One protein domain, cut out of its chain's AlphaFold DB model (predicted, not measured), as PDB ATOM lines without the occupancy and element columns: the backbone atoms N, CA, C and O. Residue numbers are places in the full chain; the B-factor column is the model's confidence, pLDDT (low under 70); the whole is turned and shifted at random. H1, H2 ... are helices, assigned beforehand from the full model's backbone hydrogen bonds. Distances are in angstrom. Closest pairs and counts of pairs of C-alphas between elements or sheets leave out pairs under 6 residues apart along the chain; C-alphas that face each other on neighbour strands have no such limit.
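Overview. This is residues 4 to 110 of the 112 residues of an uncharacterized protein of Photobacterium indicum (UniProt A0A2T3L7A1). Two long helices, H3 and H5, pack together as a narrow V, and H7 crosses H5 beside them. From the start of H3, H2 leads away at nearly a right angle with H1 at its far end, H4 lies past the other end of H3, and H6 lies between H2 and H5. The printed part has 107 residues with seven named helices, H1 to H7 in chain order, and no named strand: all helix. It is only just loose, close to compact, with a radius of gyration of the C-alphas of 15.8 A, and elongated, spanning 49 by 29 by 22 A.

Along the chain. The longest helix, H3, holds residues 29 to 48 and is 28.3 A long, from C-alpha 29 at (22.556, 19.408, -28.153). H5, residues 62 to 80, measures 27.5 A, and H2, residues 10 to 26, 24.8 A with a kink of 26 degrees near residue 18. H7, residues 96 to 108, is 18.4 A long and ends at C-alpha 108 (40.378, 1.013, -28.295). The short ones are H1, residues 4 to 8, H4, residues 50 to 56, and H6, residues 87 to 93.

Arrangement. H3 and H5 touch at a steep tilt of 40 degrees, opposite ways; their closest C-alphas, of Arg 32 and Gly 79, are 4.3 A apart. H5, with residues 71 to 75 alone, touches H7; the closest C-alphas, of Ala 71 and Ile 98, are 5.0 A apart. H2 and H3 are close but not clearly touching, about perpendicular at 78 degrees, with C-alphas 26 and 32 closest at 7.3 A. H2 and H5 are apart. Every O i to N i+4 pair is within hydrogen-bond range in H1, H2, H3, H4, H5 and H7, and 2 of 3 in H6.

Size, cuts and confidence. The C-alphas farthest apart, of Asn 10 and Thr 51, are 49.5 A apart. The printed part has no cut and no long link. Residues 4 to 8, 50 to 61, 83 to 97 and 105 to 110 have pLDDT under 70.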
ATOM      1  N   ASP A   4      16.856  10.351   0.951       66.06
ATOM      2  CA  ASP A   4      16.496  11.785   1.015       66.06
ATOM      3  C   ASP A   4      17.362  12.604   1.994       66.06
ATOM      4  O   ASP A   4      17.580  13.803   1.802       66.06
ATOM      5  N   TRP A   5      17.913  11.958   3.027       64.94
ATOM      6  CA  TRP A   5      18.786  12.615   4.004       64.94
ATOM      7  C   TRP A   5      20.097  13.128   3.385       64.94
ATOM      8  O   TRP A   5      20.603  14.173   3.788       64.94
ATOM      9  N   LEU A   6      20.617  12.448   2.354       66.19
ATOM     10  CA  LEU A   6      21.893  12.799   1.725       66.19
ATOM     11  C   LEU A   6      21.773  14.077   0.880       66.19
ATOM     12  O   LEU A   6      22.677  14.910   0.901       66.19
ATOM     13  N   ILE A   7      20.620  14.294   0.237       67.31
ATOM     14  CA  ILE A   7      20.302  15.540  -0.484       67.31
ATOM     15  C   ILE A   7      20.191  16.730   0.479       67.31
ATOM     16  O   ILE A   7      20.629  17.827   0.149       67.31
ATOM     17  N   LYS A   8      19.617  16.520   1.670       69.81
ATOM     18  CA  LYS A   8      19.464  17.567   2.694       69.81
ATOM     19  C   LYS A   8      20.741  17.870   3.485       69.81
ATOM     20  O   LYS A   8      20.750  18.822   4.261       69.81
ATOM     21  N   SER A   9      21.798  17.080   3.317       78.50
ATOM     22  CA  SER A   9      23.086  17.335   3.960       78.50
ATOM     23  C   SER A   9      23.811  18.527   3.313       78.50
ATOM     24  O   SER A   9      23.632  18.802   2.128       78.50
ATOM     25  N   ASN A  10      24.686  19.209   4.065       75.50
ATOM     26  CA  ASN A  10      25.547  20.275   3.521       75.50
ATOM     27  C   ASN A  10      26.411  19.785   2.341       75.50
ATOM     28  O   ASN A  10      26.654  20.519   1.382       75.50
ATOM     29  N   LEU A  11      26.823  18.514   2.383       75.25
ATOM     30  CA  LEU A  11      27.545  17.865   1.294       75.25
ATOM     31  C   LEU A  11      26.669  17.756   0.034       75.25
ATOM     32  O   LEU A  11      27.146  18.001  -1.070       75.25
ATOM     33  N   GLY A  12      25.376  17.465   0.207       76.94
ATOM     34  CA  GLY A  12      24.387  17.400  -0.867       76.94
ATOM     35  C   GLY A  12      24.235  18.720  -1.620       76.94
ATOM     36  O   GLY A  12      24.241  18.710  -2.848       76.94
ATOM     37  N   SER A  13      24.181  19.859  -0.919       73.38
ATOM     38  CA  SER A  13      24.096  21.183  -1.562       73.38
ATOM     39  C   SER A  13      25.337  21.552  -2.379       73.38
ATOM     40  O   SER A  13      25.198  22.110  -3.470       73.38
ATOM     41  N   ILE A  14      26.536  21.213  -1.889       79.75
ATOM     42  CA  ILE A  14      27.801  21.475  -2.596       79.75
ATOM     43  C   ILE A  14      27.855  20.626  -3.866       79.75
ATOM     44  O   ILE A  14      27.996  21.171  -4.962       79.75
ATOM     45  N   LEU A  15      27.603  19.319  -3.728       76.94
ATOM     46  CA  LEU A  15      27.558  18.389  -4.851       76.94
ATOM     47  C   LEU A  15      26.541  18.861  -5.902       76.94
ATOM     48  O   LEU A  15      26.859  18.908  -7.085       76.94
ATOM     49  N   MET A  16      25.330  19.260  -5.489       74.50
ATOM     50  CA  MET A  16      24.281  19.739  -6.402       74.50
ATOM     51  C   MET A  16      24.749  20.924  -7.255       74.50
ATOM     52  O   MET A  16      24.406  21.003  -8.438       74.50
ATOM     53  N   SER A  17      25.513  21.847  -6.664       78.50
ATOM     54  CA  SER A  17      26.002  23.039  -7.357       78.50
ATOM     55  C   SER A  17      27.018  22.685  -8.449       78.50
ATOM     56  O   SER A  17      26.842  23.107  -9.596       78.50
ATOM     57  N   GLU A  18      27.989  21.818  -8.154       81.38
ATOM     58  CA  GLU A  18      28.972  21.320  -9.124       81.38
ATOM     59  C   GLU A  18      28.306  20.473 -10.217       81.38
ATOM     60  O   GLU A  18      28.527  20.684 -11.415       81.38
ATOM     61  N   TRP A  19      27.393  19.580  -9.823       74.19
ATOM     62  CA  TRP A  19      26.620  18.753 -10.749       74.19
ATOM     63  C   TRP A  19      25.806  19.585 -11.730       74.19
ATOM     64  O   TRP A  19      25.727  19.242 -12.911       74.19
ATOM     65  N   SER A  20      25.212  20.687 -11.271       75.38
ATOM     66  CA  SER A  20      24.419  21.561 -12.133       75.38
ATOM     67  C   SER A  20      25.255  22.175 -13.258       75.38
ATOM     68  O   SER A  20      24.780  22.256 -14.394       75.38
ATOM     69  N   GLN A  21      26.511  22.542 -12.980       81.69
ATOM     70  CA  GLN A  21      27.413  23.110 -13.980       81.69
ATOM     71  C   GLN A  21      27.838  22.058 -15.001       81.69
ATOM     72  O   GLN A  21      27.737  22.293 -16.208       81.69
ATOM     73  N   PHE A  22      28.232  20.876 -14.528       77.00
ATOM     74  CA  PHE A  22      28.677  19.780 -15.385       77.00
ATOM     75  C   PHE A  22      27.544  19.249 -16.276       77.00
ATOM     76  O   PHE A  22      27.689  19.121 -17.494       77.00
ATOM     77  N   ASN A  23      26.359  19.036 -15.697       75.38
ATOM     78  CA  ASN A  23      25.174  18.590 -16.427       75.38
ATOM     79  C   ASN A  23      24.764  19.601 -17.506       75.38
ATOM     80  O   ASN A  23      24.303  19.207 -18.572       75.38
ATOM     81  N   ARG A  24      24.970  20.907 -17.289       76.31
ATOM     82  CA  ARG A  24      24.655  21.937 -18.291       76.31
ATOM     83  C   ARG A  24      25.502  21.798 -19.559       76.31
ATOM     84  O   ARG A  24      24.979  22.020 -20.650       76.31
ATOM     85  N   VAL A  25      26.769  21.406 -19.424       78.44
ATOM     86  CA  VAL A  25      27.669  21.130 -20.557       78.44
ATOM     87  C   VAL A  25      27.261  19.836 -21.261       78.44
ATOM     88  O   VAL A  25      27.074  19.828 -22.473       78.44
ATOM     89  N   LEU A  26      27.000  18.766 -20.511       74.81
ATOM     90  CA  LEU A  26      26.570  17.480 -21.077       74.81
ATOM     91  C   LEU A  26      25.195  17.516 -21.754       74.81
ATOM     92  O   LEU A  26      24.954  16.807 -22.725       74.81
ATOM     93  N   GLN A  27      24.297  18.382 -21.292       72.81
ATOM     94  CA  GLN A  27      22.970  18.592 -21.880       72.81
ATOM     95  C   GLN A  27      23.005  19.393 -23.191       72.81
ATOM     96  O   GLN A  27      21.951  19.603 -23.812       72.81
ATOM     97  N   GLN A  28      24.174  19.854 -23.641       83.31
ATOM     98  CA  GLN A  28      24.293  20.510 -24.936       83.31
ATOM     99  C   GLN A  28      23.825  19.578 -26.055       83.31
ATOM    100  O   GLN A  28      24.005  18.359 -26.025       83.31
ATOM    101  N   ARG A  29      23.164  20.167 -27.055       81.25
ATOM    102  CA  ARG A  29      22.556  19.408 -28.153       81.25
ATOM    103  C   ARG A  29      23.608  18.600 -28.916       81.25
ATOM    104  O   ARG A  29      23.320  17.479 -29.301       81.25
ATOM    105  N   TRP A  30      24.827  19.126 -29.045       82.88
ATOM    106  CA  TRP A  30      25.937  18.440 -29.707       82.88
ATOM    107  C   TRP A  30      26.386  17.174 -28.963       82.88
ATOM    108  O   TRP A  30      26.437  16.104 -29.562       82.88
ATOM    109  N   CYS A  31      26.618  17.261 -27.647       81.12
ATOM    110  CA  CYS A  31      27.007  16.117 -26.815       81.12
ATOM    111  C   CYS A  31      25.954  15.001 -26.818       81.12
ATOM    112  O   CYS A  31      26.307  13.824 -26.867       81.12
ATOM    113  N   ARG A  32      24.664  15.363 -26.832       81.69
ATOM    114  CA  ARG A  32      23.562  14.394 -26.928       81.69
ATOM    115  C   ARG A  32      23.567  13.627 -28.245       81.69
ATOM    116  O   ARG A  32      23.460  12.405 -28.224       81.69
ATOM    117  N   MET A  33      23.735  14.325 -29.370       86.94
ATOM    118  CA  MET A  33      23.820  13.673 -30.681       86.94
ATOM    119  C   MET A  33      25.057  12.774 -30.771       86.94
ATOM    120  O   MET A  33      24.952  11.645 -31.233       86.94
ATOM    121  N   LEU A  34      26.202  13.231 -30.250       85.06
ATOM    122  CA  LEU A  34      27.433  12.435 -30.166       85.06
ATOM    123  C   LEU A  34      27.224  11.142 -29.369       85.06
ATOM    124  O   LEU A  34      27.565  10.067 -29.855       85.06
ATOM    125  N   SER A  35      26.602  11.227 -28.188       83.69
ATOM    126  CA  SER A  35      26.282  10.054 -27.364       83.69
ATOM    127  C   SER A  35      25.317   9.097 -28.064       83.69
ATOM    128  O   SER A  35      25.454   7.884 -27.924       83.69
ATOM    129  N   LEU A  36      24.345   9.623 -28.812       85.38
ATOM    130  CA  LEU A  36      23.365   8.814 -29.533       85.38
ATOM    131  C   LEU A  36      24.002   8.086 -30.721       85.38
ATOM    132  O   LEU A  36      23.752   6.896 -30.918       85.38
ATOM    133  N   CYS A  37      24.862   8.774 -31.476       88.19
ATOM    134  CA  CYS A  37      25.636   8.179 -32.563       88.19
ATOM    135  C   CYS A  37      26.561   7.079 -32.038       88.19
ATOM    136  O   CYS A  37      26.517   5.962 -32.544       88.19
ATOM    137  N   LEU A  38      27.343   7.360 -30.990       83.38
ATOM    138  CA  LEU A  38      28.244   6.372 -30.394       83.38
ATOM    139  C   LEU A  38      27.485   5.144 -29.873       83.38
ATOM    140  O   LEU A  38      27.907   4.015 -30.124       83.38
ATOM    141  N   ALA A  39      26.348   5.346 -29.201       85.81
ATOM    142  CA  ALA A  39      25.512   4.245 -28.729       85.81
ATOM    143  C   ALA A  39      24.963   3.400 -29.878       85.81
ATOM    144  O   ALA A  39      25.030   2.173 -29.818       85.81
ATOM    145  N   SER A  40      24.490   4.042 -30.944       84.88
ATOM    146  CA  SER A  40      23.965   3.350 -32.124       84.88
ATOM    147  C   SER A  40      25.051   2.542 -32.838       84.88
ATOM    148  O   SER A  40      24.805   1.403 -33.220       84.88
ATOM    149  N   ILE A  41      26.266   3.088 -32.956       83.75
ATOM    150  CA  ILE A  41      27.424   2.385 -33.531       83.75
ATOM    151  C   ILE A  41      27.795   1.167 -32.677       83.75
ATOM    152  O   ILE A  41      28.032   0.091 -33.218       83.75
ATOM    153  N   CYS A  42      27.786   1.294 -31.347       80.00
ATOM    154  CA  CYS A  42      28.061   0.164 -30.455       80.00
ATOM    155  C   CYS A  42      27.023  -0.949 -30.592       80.00
ATOM    156  O   CYS A  42      27.391  -2.114 -30.714       80.00
ATOM    157  N   ILE A  43      25.735  -0.594 -30.611       84.31
ATOM    158  CA  ILE A  43      24.642  -1.556 -30.812       84.31
ATOM    159  C   ILE A  43      24.773  -2.221 -32.187       84.31
ATOM    160  O   ILE A  43      24.650  -3.440 -32.291       84.31
ATOM    161  N   GLY A  44      25.078  -1.437 -33.225       83.12
ATOM    162  CA  GLY A  44      25.317  -1.931 -34.580       83.12
ATOM    163  C   GLY A  44      26.464  -2.937 -34.642       83.12
ATOM    164  O   GLY A  44      26.291  -4.020 -35.195       83.12
ATOM    165  N   ASN A  45      27.597  -2.639 -34.003       77.31
ATOM    166  CA  ASN A  45      28.751  -3.539 -33.960       77.31
ATOM    167  C   ASN A  45      28.445  -4.852 -33.224       77.31
ATOM    168  O   ASN A  45      28.832  -5.918 -33.698       77.31
ATOM    169  N   VAL A  46      27.716  -4.793 -32.104       76.25
ATOM    170  CA  VAL A  46      27.298  -5.991 -31.352       76.25
ATOM    171  C   VAL A  46      26.369  -6.874 -32.184       76.25
ATOM    172  O   VAL A  46      26.537  -8.091 -32.200       76.25
ATOM    173  N   MET A  47      25.396  -6.273 -32.874       80.44
ATOM    174  CA  MET A  47      24.394  -7.010 -33.650       80.44
ATOM    175  C   MET A  47      24.955  -7.578 -34.958       80.44
ATOM    176  O   MET A  47      24.552  -8.663 -35.367       80.44
ATOM    177  N   TRP A  48      25.866  -6.861 -35.625       80.81
ATOM    178  CA  TRP A  48      26.355  -7.240 -36.953       80.81
ATOM    179  C   TRP A  48      27.519  -8.238 -36.920       80.81
ATOM    180  O   TRP A  48      27.612  -9.097 -37.799       80.81
ATOM    181  N   ASN A  49      28.435  -8.151 -35.943       70.19
ATOM    182  CA  ASN A  49      29.557  -9.091 -35.856       70.19
ATOM    183  C   ASN A  49      30.084  -9.272 -34.415       70.19
ATOM    184  O   ASN A  49      31.064  -8.634 -34.018       70.19
ATOM    185  N   PRO A  50      29.479 -10.171 -33.617       68.75
ATOM    186  CA  PRO A  50      29.854 -10.347 -32.212       68.75
ATOM    187  C   PRO A  50      31.292 -10.861 -32.040       68.75
ATOM    188  O   PRO A  50      31.949 -10.535 -31.054       68.75
ATOM    189  N   THR A  51      31.815 -11.608 -33.015       69.50
ATOM    190  CA  THR A  51      33.188 -12.137 -33.038       69.50
ATOM    191  C   THR A  51      34.255 -11.047 -33.044       69.50
ATOM    192  O   THR A  51      35.263 -11.201 -32.363       69.50
ATOM    193  N   TYR A  52      34.010  -9.921 -33.722       65.75
ATOM    194  CA  TYR A  52      34.943  -8.789 -33.756       65.75
ATOM    195  C   TYR A  52      35.102  -8.152 -32.366       65.75
ATOM    196  O   TYR A  52      36.193  -7.751 -31.966       65.75
ATOM    197  N   LEU A  53      34.026  -8.126 -31.570       66.25
ATOM    198  CA  LEU A  53      34.085  -7.639 -30.193       66.25
ATOM    199  C   LEU A  53      34.898  -8.564 -29.286       66.25
ATOM    200  O   LEU A  53      35.642  -8.063 -28.455       66.25
ATOM    201  N   VAL A  54      34.793  -9.885 -29.447       65.69
ATOM    202  CA  VAL A  54      35.550 -10.861 -28.637       65.69
ATOM    203  C   VAL A  54      37.059 -10.757 -28.886       65.69
ATOM    204  O   VAL A  54      37.850 -11.001 -27.981       65.69
ATOM    205  N   SER A  55      37.467 -10.383 -30.102       66.94
ATOM    206  CA  SER A  55      38.881 -10.219 -30.468       66.94
ATOM    207  C   SER A  55      39.503  -8.935 -29.912       66.94
ATOM    208  O   SER A  55      40.685  -8.917 -29.588       66.94
ATOM    209  N   HIS A  56      38.719  -7.856 -29.816       66.94
ATOM    210  CA  HIS A  56      39.191  -6.544 -29.354       66.94
ATOM    211  C   HIS A  56      38.913  -6.274 -27.867       66.94
ATOM    212  O   HIS A  56      39.560  -5.419 -27.259       66.94
ATOM    213  N   ILE A  57      37.955  -6.990 -27.279       67.81
ATOM    214  CA  ILE A  57      37.641  -6.978 -25.853       67.81
ATOM    215  C   ILE A  57      38.102  -8.324 -25.303       67.81
ATOM    216  O   ILE A  57      37.422  -9.326 -25.496       67.81
ATOM    217  N   ASP A  58      39.278  -8.310 -24.671       57.22
ATOM    218  CA  ASP A  58      40.027  -9.442 -24.103       57.22
ATOM    219  C   ASP A  58      39.152 -10.389 -23.252       57.22
ATOM    220  O   ASP A  58      39.064 -10.278 -22.031       57.22
ATOM    221  N   GLY A  59      38.441 -11.296 -23.926       57.50
ATOM    222  CA  GLY A  59      37.419 -12.151 -23.333       57.50
ATOM    223  C   GLY A  59      36.109 -11.408 -23.057       57.50
ATOM    224  O   GLY A  59      36.028 -10.469 -22.262       57.50
ATOM    225  N   PHE A  60      35.020 -11.882 -23.663       63.12
ATOM    226  CA  PHE A  60      33.658 -11.421 -23.388       63.12
ATOM    227  C   PHE A  60      33.205 -11.921 -22.005       63.12
ATOM    228  O   PHE A  60      32.366 -12.809 -21.879       63.12
ATOM    229  N   SER A  61      33.810 -11.391 -20.942       68.25
ATOM    230  CA  SER A  61      33.358 -11.618 -19.574       68.25
ATOM    231  C   SER A  61      31.914 -11.135 -19.447       68.25
ATOM    232  O   SER A  61      31.564 -10.065 -19.955       68.25
ATOM    233  N   ASN A  62      31.065 -11.897 -18.750       71.44
ATOM    234  CA  ASN A  62      29.643 -11.577 -18.572       71.44
ATOM    235  C   ASN A  62      29.432 -10.146 -18.038       71.44
ATOM    236  O   ASN A  62      28.446  -9.494 -18.381       71.44
ATOM    237  N   LEU A  63      30.380  -9.629 -17.246       74.88
ATOM    238  CA  LEU A  63      30.351  -8.252 -16.747       74.88
ATOM    239  C   LEU A  63      30.497  -7.210 -17.859       74.88
ATOM    240  O   LEU A  63      29.819  -6.182 -17.823       74.88
ATOM    241  N   THR A  64      31.352  -7.452 -18.850       75.50
ATOM    242  CA  THR A  64      31.577  -6.505 -19.947       75.50
ATOM    243  C   THR A  64      30.348  -6.420 -20.840       75.50
ATOM    244  O   THR A  64      29.938  -5.323 -21.206       75.50
ATOM    245  N   ALA A  65      29.696  -7.556 -21.103       77.38
ATOM    246  CA  ALA A  65      28.429  -7.607 -21.830       77.38
ATOM    247  C   ALA A  65      27.326  -6.805 -21.118       77.38
ATOM    248  O   ALA A  65      26.666  -5.971 -21.738       77.38
ATOM    249  N   ILE A  66      27.169  -7.007 -19.801       80.94
ATOM    250  CA  ILE A  66      26.223  -6.245 -18.971       80.94
ATOM    251  C   ILE A  66      26.546  -4.747 -19.010       80.94
ATOM    252  O   ILE A  66      25.644  -3.928 -19.169       80.94
ATOM    253  N   THR A  67      27.825  -4.384 -18.903       78.00
ATOM    254  CA  THR A  67      28.263  -2.981 -18.870       78.00
ATOM    255  C   THR A  67      28.035  -2.300 -20.216       78.00
ATOM    256  O   THR A  67      27.616  -1.148 -20.258       78.00
ATOM    257  N   LEU A  68      28.240  -3.018 -21.319       78.38
ATOM    258  CA  LEU A  68      28.039  -2.516 -22.676       78.38
ATOM    259  C   LEU A  68      26.548  -2.355 -22.997       78.38
ATOM    260  O   LEU A  68      26.142  -1.335 -23.561       78.38
ATOM    261  N   LEU A  69      25.709  -3.302 -22.566       83.94
ATOM    262  CA  LEU A  69      24.256  -3.154 -22.634       83.94
ATOM    263  C   LEU A  69      23.815  -1.920 -21.845       83.94
ATOM    264  O   LEU A  69      23.126  -1.063 -22.390       83.94
ATOM    265  N   TRP A  70      24.270  -1.794 -20.598       81.25
ATOM    266  CA  TRP A  70      23.925  -0.681 -19.718       81.25
ATOM    267  C   TRP A  70      24.387   0.676 -20.273       81.25
ATOM    268  O   TRP A  70      23.620   1.638 -20.293       81.25
ATOM    269  N   ALA A  71      25.609   0.747 -20.805       82.75
ATOM    270  CA  ALA A  71      26.150   1.951 -21.429       82.75
ATOM    271  C   ALA A  71      25.413   2.320 -22.725       82.75
ATOM    272  O   ALA A  71      25.139   3.496 -22.961       82.75
ATOM    273  N   SER A  72      25.057   1.337 -23.558       83.75
ATOM    274  CA  SER A  72      24.368   1.586 -24.829       83.75
ATOM    275  C   SER A  72      22.933   2.070 -24.627       83.75
ATOM    276  O   SER A  72      22.559   3.113 -25.167       83.75
ATOM    277  N   CYS A  73      22.141   1.392 -23.792       80.69
ATOM    278  CA  CYS A  73      20.779   1.834 -23.498       80.69
ATOM    279  C   CYS A  73      20.784   3.164 -22.735       80.69
ATOM    280  O   CYS A  73      19.976   4.051 -23.025       80.69
ATOM    281  N   GLY A  74      21.760   3.358 -21.844       80.81
ATOM    282  CA  GLY A  74      21.953   4.616 -21.148       80.81
ATOM    283  C   GLY A  74      22.304   5.784 -22.083       80.81
ATOM    284  O   GLY A  74      21.728   6.870 -21.974       80.81
ATOM    285  N   GLY A  75      23.178   5.542 -23.063       81.88
ATOM    286  CA  GLY A  75      23.568   6.510 -24.089       81.88
ATOM    287  C   GLY A  75      22.416   6.905 -25.016       81.88
ATOM    288  O   GLY A  75      22.280   8.084 -25.347       81.88
ATOM    289  N   VAL A  76      21.541   5.961 -25.380       83.69
ATOM    290  CA  VAL A  76      20.332   6.248 -26.176       83.69
ATOM    291  C   VAL A  76      19.367   7.138 -25.394       83.69
ATOM    292  O   VAL A  76      18.954   8.179 -25.897       83.69
ATOM    293  N   VAL A  77      19.042   6.794 -24.144       83.56
ATOM    294  CA  VAL A  77      18.133   7.599 -23.301       83.56
ATOM    295  C   VAL A  77      18.693   9.006 -23.057       83.56
ATOM    296  O   VAL A  77      17.947   9.988 -23.114       83.56
ATOM    297  N   HIS A  78      20.009   9.122 -22.842       81.81
ATOM    298  CA  HIS A  78      20.690  10.414 -22.744       81.81
ATOM    299  C   HIS A  78      20.571  11.219 -24.049       81.81
ATOM    300  O   HIS A  78      20.236  12.407 -24.026       81.81
ATOM    301  N   GLY A  79      20.786  10.566 -25.192       79.19
ATOM    302  CA  GLY A  79      20.706  11.169 -26.520       79.19
ATOM    303  C   GLY A  79      19.309  11.668 -26.898       79.19
ATOM    304  O   GLY A  79      19.177  12.768 -27.436       79.19
ATOM    305  N   VAL A  80      18.256  10.929 -26.530       82.00
ATOM    306  CA  VAL A  80      16.843  11.312 -26.749       82.00
ATOM    307  C   VAL A  80      16.449  12.546 -25.915       82.00
ATOM    308  O   VAL A  80      15.445  13.202 -26.184       82.00
ATOM    309  N   GLY A  81      17.270  12.940 -24.936       73.50
ATOM    310  CA  GLY A  81      17.051  14.146 -24.138       73.50
ATOM    311  C   GLY A  81      16.071  13.948 -22.988       73.50
ATOM    312  O   GLY A  81      15.515  14.930 -22.489       73.50
ATOM    313  N   TYR A  82      15.879  12.704 -22.544       72.25
ATOM    314  CA  TYR A  82      15.083  12.405 -21.361       72.25
ATOM    315  C   TYR A  82      15.711  13.071 -20.128       72.25
ATOM    316  O   TYR A  82      16.863  12.810 -19.775       72.25
ATOM    317  N   ARG A  83      14.969  13.973 -19.476       67.06
ATOM    318  CA  ARG A  83      15.395  14.641 -18.238       67.06
ATOM    319  C   ARG A  83      14.714  13.968 -17.048       67.06
ATOM    320  O   ARG A  83      13.549  14.273 -16.788       67.06
ATOM    321  N   PRO A  84      15.391  13.062 -16.316       63.62
ATOM    322  CA  PRO A  84      14.792  12.472 -15.130       63.62
ATOM    323  C   PRO A  84      14.569  13.566 -14.077       63.62
ATOM    324  O   PRO A  84      15.446  14.385 -13.815       63.62
ATOM    325  N   ARG A  85      13.375  13.579 -13.474       66.81
ATOM    326  CA  ARG A  85      12.964  14.570 -12.461       66.81
ATOM    327  C   ARG A  85      13.745  14.444 -11.142       66.81
ATOM    328  O   ARG A  85      13.742  15.370 -10.341       66.81
ATOM    329  N   SER A  86      14.401  13.304 -10.920       68.81
ATOM    330  CA  SER A  86      15.243  13.046  -9.751       68.81
ATOM    331  C   SER A  86      16.715  13.284 -10.083       68.81
ATOM    332  O   SER A  86      17.273  12.615 -10.955       68.81
ATOM    333  N   VAL A  87      17.350  14.188  -9.331       63.53
ATOM    334  CA  VAL A  87      18.790  14.487  -9.422       63.53
ATOM    335  C   VAL A  87      19.631  13.235  -9.146       63.53
ATOM    336  O   VAL A  87      20.636  13.016  -9.816       63.53
ATOM    337  N   LEU A  88      19.177  12.340  -8.259       64.50
ATOM    338  CA  LEU A  88      19.854  11.059  -8.030       64.50
ATOM    339  C   LEU A  88      19.786  10.133  -9.250       64.50
ATOM    340  O   LEU A  88      20.758   9.447  -9.532       64.50
ATOM    341  N   GLY A  89      18.691  10.131 -10.014       61.94
ATOM    342  CA  GLY A  89      18.621   9.365 -11.267       61.94
ATOM    343  C   GLY A  89      19.579   9.904 -12.335       61.94
ATOM    344  O   GLY A  89      20.110   9.150 -13.145       61.94
ATOM    345  N   GLN A  90      19.844  11.208 -12.300       65.38
ATOM    346  CA  GLN A  90      20.807  11.886 -13.166       65.38
ATOM    347  C   GLN A  90      22.261  11.543 -12.808       65.38
ATOM    348  O   GLN A  90      23.068  11.293 -13.701       65.38
ATOM    349  N   VAL A  91      22.573  11.500 -11.508       63.06
ATOM    350  CA  VAL A  91      23.920  11.237 -10.975       63.06
ATOM    351  C   VAL A  91      24.270   9.750 -10.987       63.06
ATOM    352  O   VAL A  91      25.352   9.374 -11.426       63.06
ATOM    353  N   PHE A  92      23.360   8.901 -10.513       57.88
ATOM    354  CA  PHE A  92      23.655   7.499 -10.210       57.88
ATOM    355  C   PHE A  92      23.577   6.585 -11.440       57.88
ATOM    356  O   PHE A  92      24.165   5.510 -11.431       57.88
ATOM    357  N   VAL A  93      22.849   6.983 -12.492       57.44
ATOM    358  CA  VAL A  93      22.474   6.047 -13.567       57.44
ATOM    359  C   VAL A  93      22.982   6.436 -14.964       57.44
ATOM    360  O   VAL A  93      23.144   5.538 -15.777       57.44
ATOM    361  N   PHE A  94      23.274   7.707 -15.294       59.78
ATOM    362  CA  PHE A  94      23.213   8.083 -16.724       59.78
ATOM    363  C   PHE A  94      24.373   8.819 -17.395       59.78
ATOM    364  O   PHE A  94      24.358   8.860 -18.619       59.78
ATOM    365  N   VAL A  95      25.339   9.437 -16.710       67.25
ATOM    366  CA  VAL A  95      26.191  10.416 -17.429       67.25
ATOM    367  C   VAL A  95      27.700  10.153 -17.362       67.25
ATOM    368  O   VAL A  95      28.311  10.064 -18.426       67.25
ATOM    369  N   PRO A  96      28.333   9.956 -16.191       67.19
ATOM    370  CA  PRO A  96      29.795   9.858 -16.133       67.19
ATOM    371  C   PRO A  96      30.323   8.506 -16.621       67.19
ATOM    372  O   PRO A  96      31.267   8.448 -17.402       67.19
ATOM    373  N   VAL A  97      29.689   7.411 -16.186       67.12
ATOM    374  CA  VAL A  97      30.151   6.044 -16.482       67.12
ATOM    375  C   VAL A  97      29.978   5.713 -17.964       67.12
ATOM    376  O   VAL A  97      30.842   5.084 -18.565       67.12
ATOM    377  N   ILE A  98      28.897   6.210 -18.568       70.69
ATOM    378  CA  ILE A  98      28.596   6.032 -19.990       70.69
ATOM    379  C   ILE A  98      29.657   6.715 -20.852       70.69
ATOM    380  O   ILE A  98      30.216   6.091 -21.749       70.69
ATOM    381  N   TRP A  99      29.983   7.974 -20.544       70.12
ATOM    382  CA  TRP A  99      31.021   8.717 -21.259       70.12
ATOM    383  C   TRP A  99      32.406   8.103 -21.077       70.12
ATOM    384  O   TRP A  99      33.159   8.010 -22.042       70.12
ATOM    385  N   PHE A 100      32.733   7.643 -19.868       75.75
ATOM    386  CA  PHE A 100      34.000   6.967 -19.606       75.75
ATOM    387  C   PHE A 100      34.126   5.663 -20.405       75.75
ATOM    388  O   PHE A 100      35.168   5.408 -21.007       75.75
ATOM    389  N   PHE A 101      33.055   4.867 -20.471       72.69
ATOM    390  CA  PHE A 101      33.031   3.629 -21.251       72.69
ATOM    391  C   PHE A 101      33.134   3.904 -22.754       72.69
ATOM    392  O   PHE A 101      33.943   3.280 -23.432       72.69
ATOM    393  N   PHE A 102      32.386   4.886 -23.269       70.62
ATOM    394  CA  PHE A 102      32.494   5.307 -24.666       70.62
ATOM    395  C   PHE A 102      33.876   5.847 -25.009       70.62
ATOM    396  O   PHE A 102      34.402   5.491 -26.054       70.62
ATOM    397  N   ALA A 103      34.484   6.658 -24.144       75.94
ATOM    398  CA  ALA A 103      35.841   7.151 -24.348       75.94
ATOM    399  C   ALA A 103      36.851   5.997 -24.376       75.94
ATOM    400  O   ALA A 103      37.693   5.945 -25.270       75.94
ATOM    401  N   ASN A 104      36.737   5.035 -23.453       72.69
ATOM    402  CA  ASN A 104      37.590   3.848 -23.445       72.69
ATOM    403  C   ASN A 104      37.412   3.035 -24.731       72.69
ATOM    404  O   ASN A 104      38.395   2.670 -25.370       72.69
ATOM    405  N   MET A 105      36.164   2.826 -25.156       68.06
ATOM    406  CA  MET A 105      35.876   2.099 -26.382       68.06
ATOM    407  C   MET A 105      36.414   2.838 -27.607       68.06
ATOM    408  O   MET A 105      37.069   2.213 -28.423       68.06
ATOM    409  N   LEU A 106      36.228   4.154 -27.714       67.31
ATOM    410  CA  LEU A 106      36.685   4.955 -28.854       67.31
ATOM    411  C   LEU A 106      38.218   4.992 -28.966       67.31
ATOM    412  O   LEU A 106      38.748   4.965 -30.070       67.31
ATOM    413  N   ILE A 107      38.930   4.975 -27.834       68.94
ATOM    414  CA  ILE A 107      40.397   4.848 -27.791       68.94
ATOM    415  C   ILE A 107      40.843   3.450 -28.240       68.94
ATOM    416  O   ILE A 107      41.835   3.319 -28.953       68.94
ATOM    417  N   ARG A 108      40.114   2.396 -27.852       63.88
ATOM    418  CA  ARG A 108      40.378   1.013 -28.295       63.88
ATOM    419  C   ARG A 108      39.990   0.781 -29.760       63.88
ATOM    420  O   ARG A 108      40.590  -0.064 -30.408       63.88
ATOM    421  N   PHE A 109      39.021   1.540 -30.267       61.47
ATOM    422  CA  PHE A 109      38.533   1.516 -31.648       61.47
ATOM    423  C   PHE A 109      39.272   2.510 -32.561       61.47
ATOM    424  O   PHE A 109      38.782   2.801 -33.652       61.47
ATOM    425  N   ASN A 110      40.418   3.057 -32.123       49.06
ATOM    426  CA  ASN A 110      41.270   3.924 -32.933       49.06
ATOM    427  C   ASN A 110      41.806   3.141 -34.144       49.06
ATOM    428  O   ASN A 110      42.794   2.417 -34.044       49.06
TER     429      ASN A 110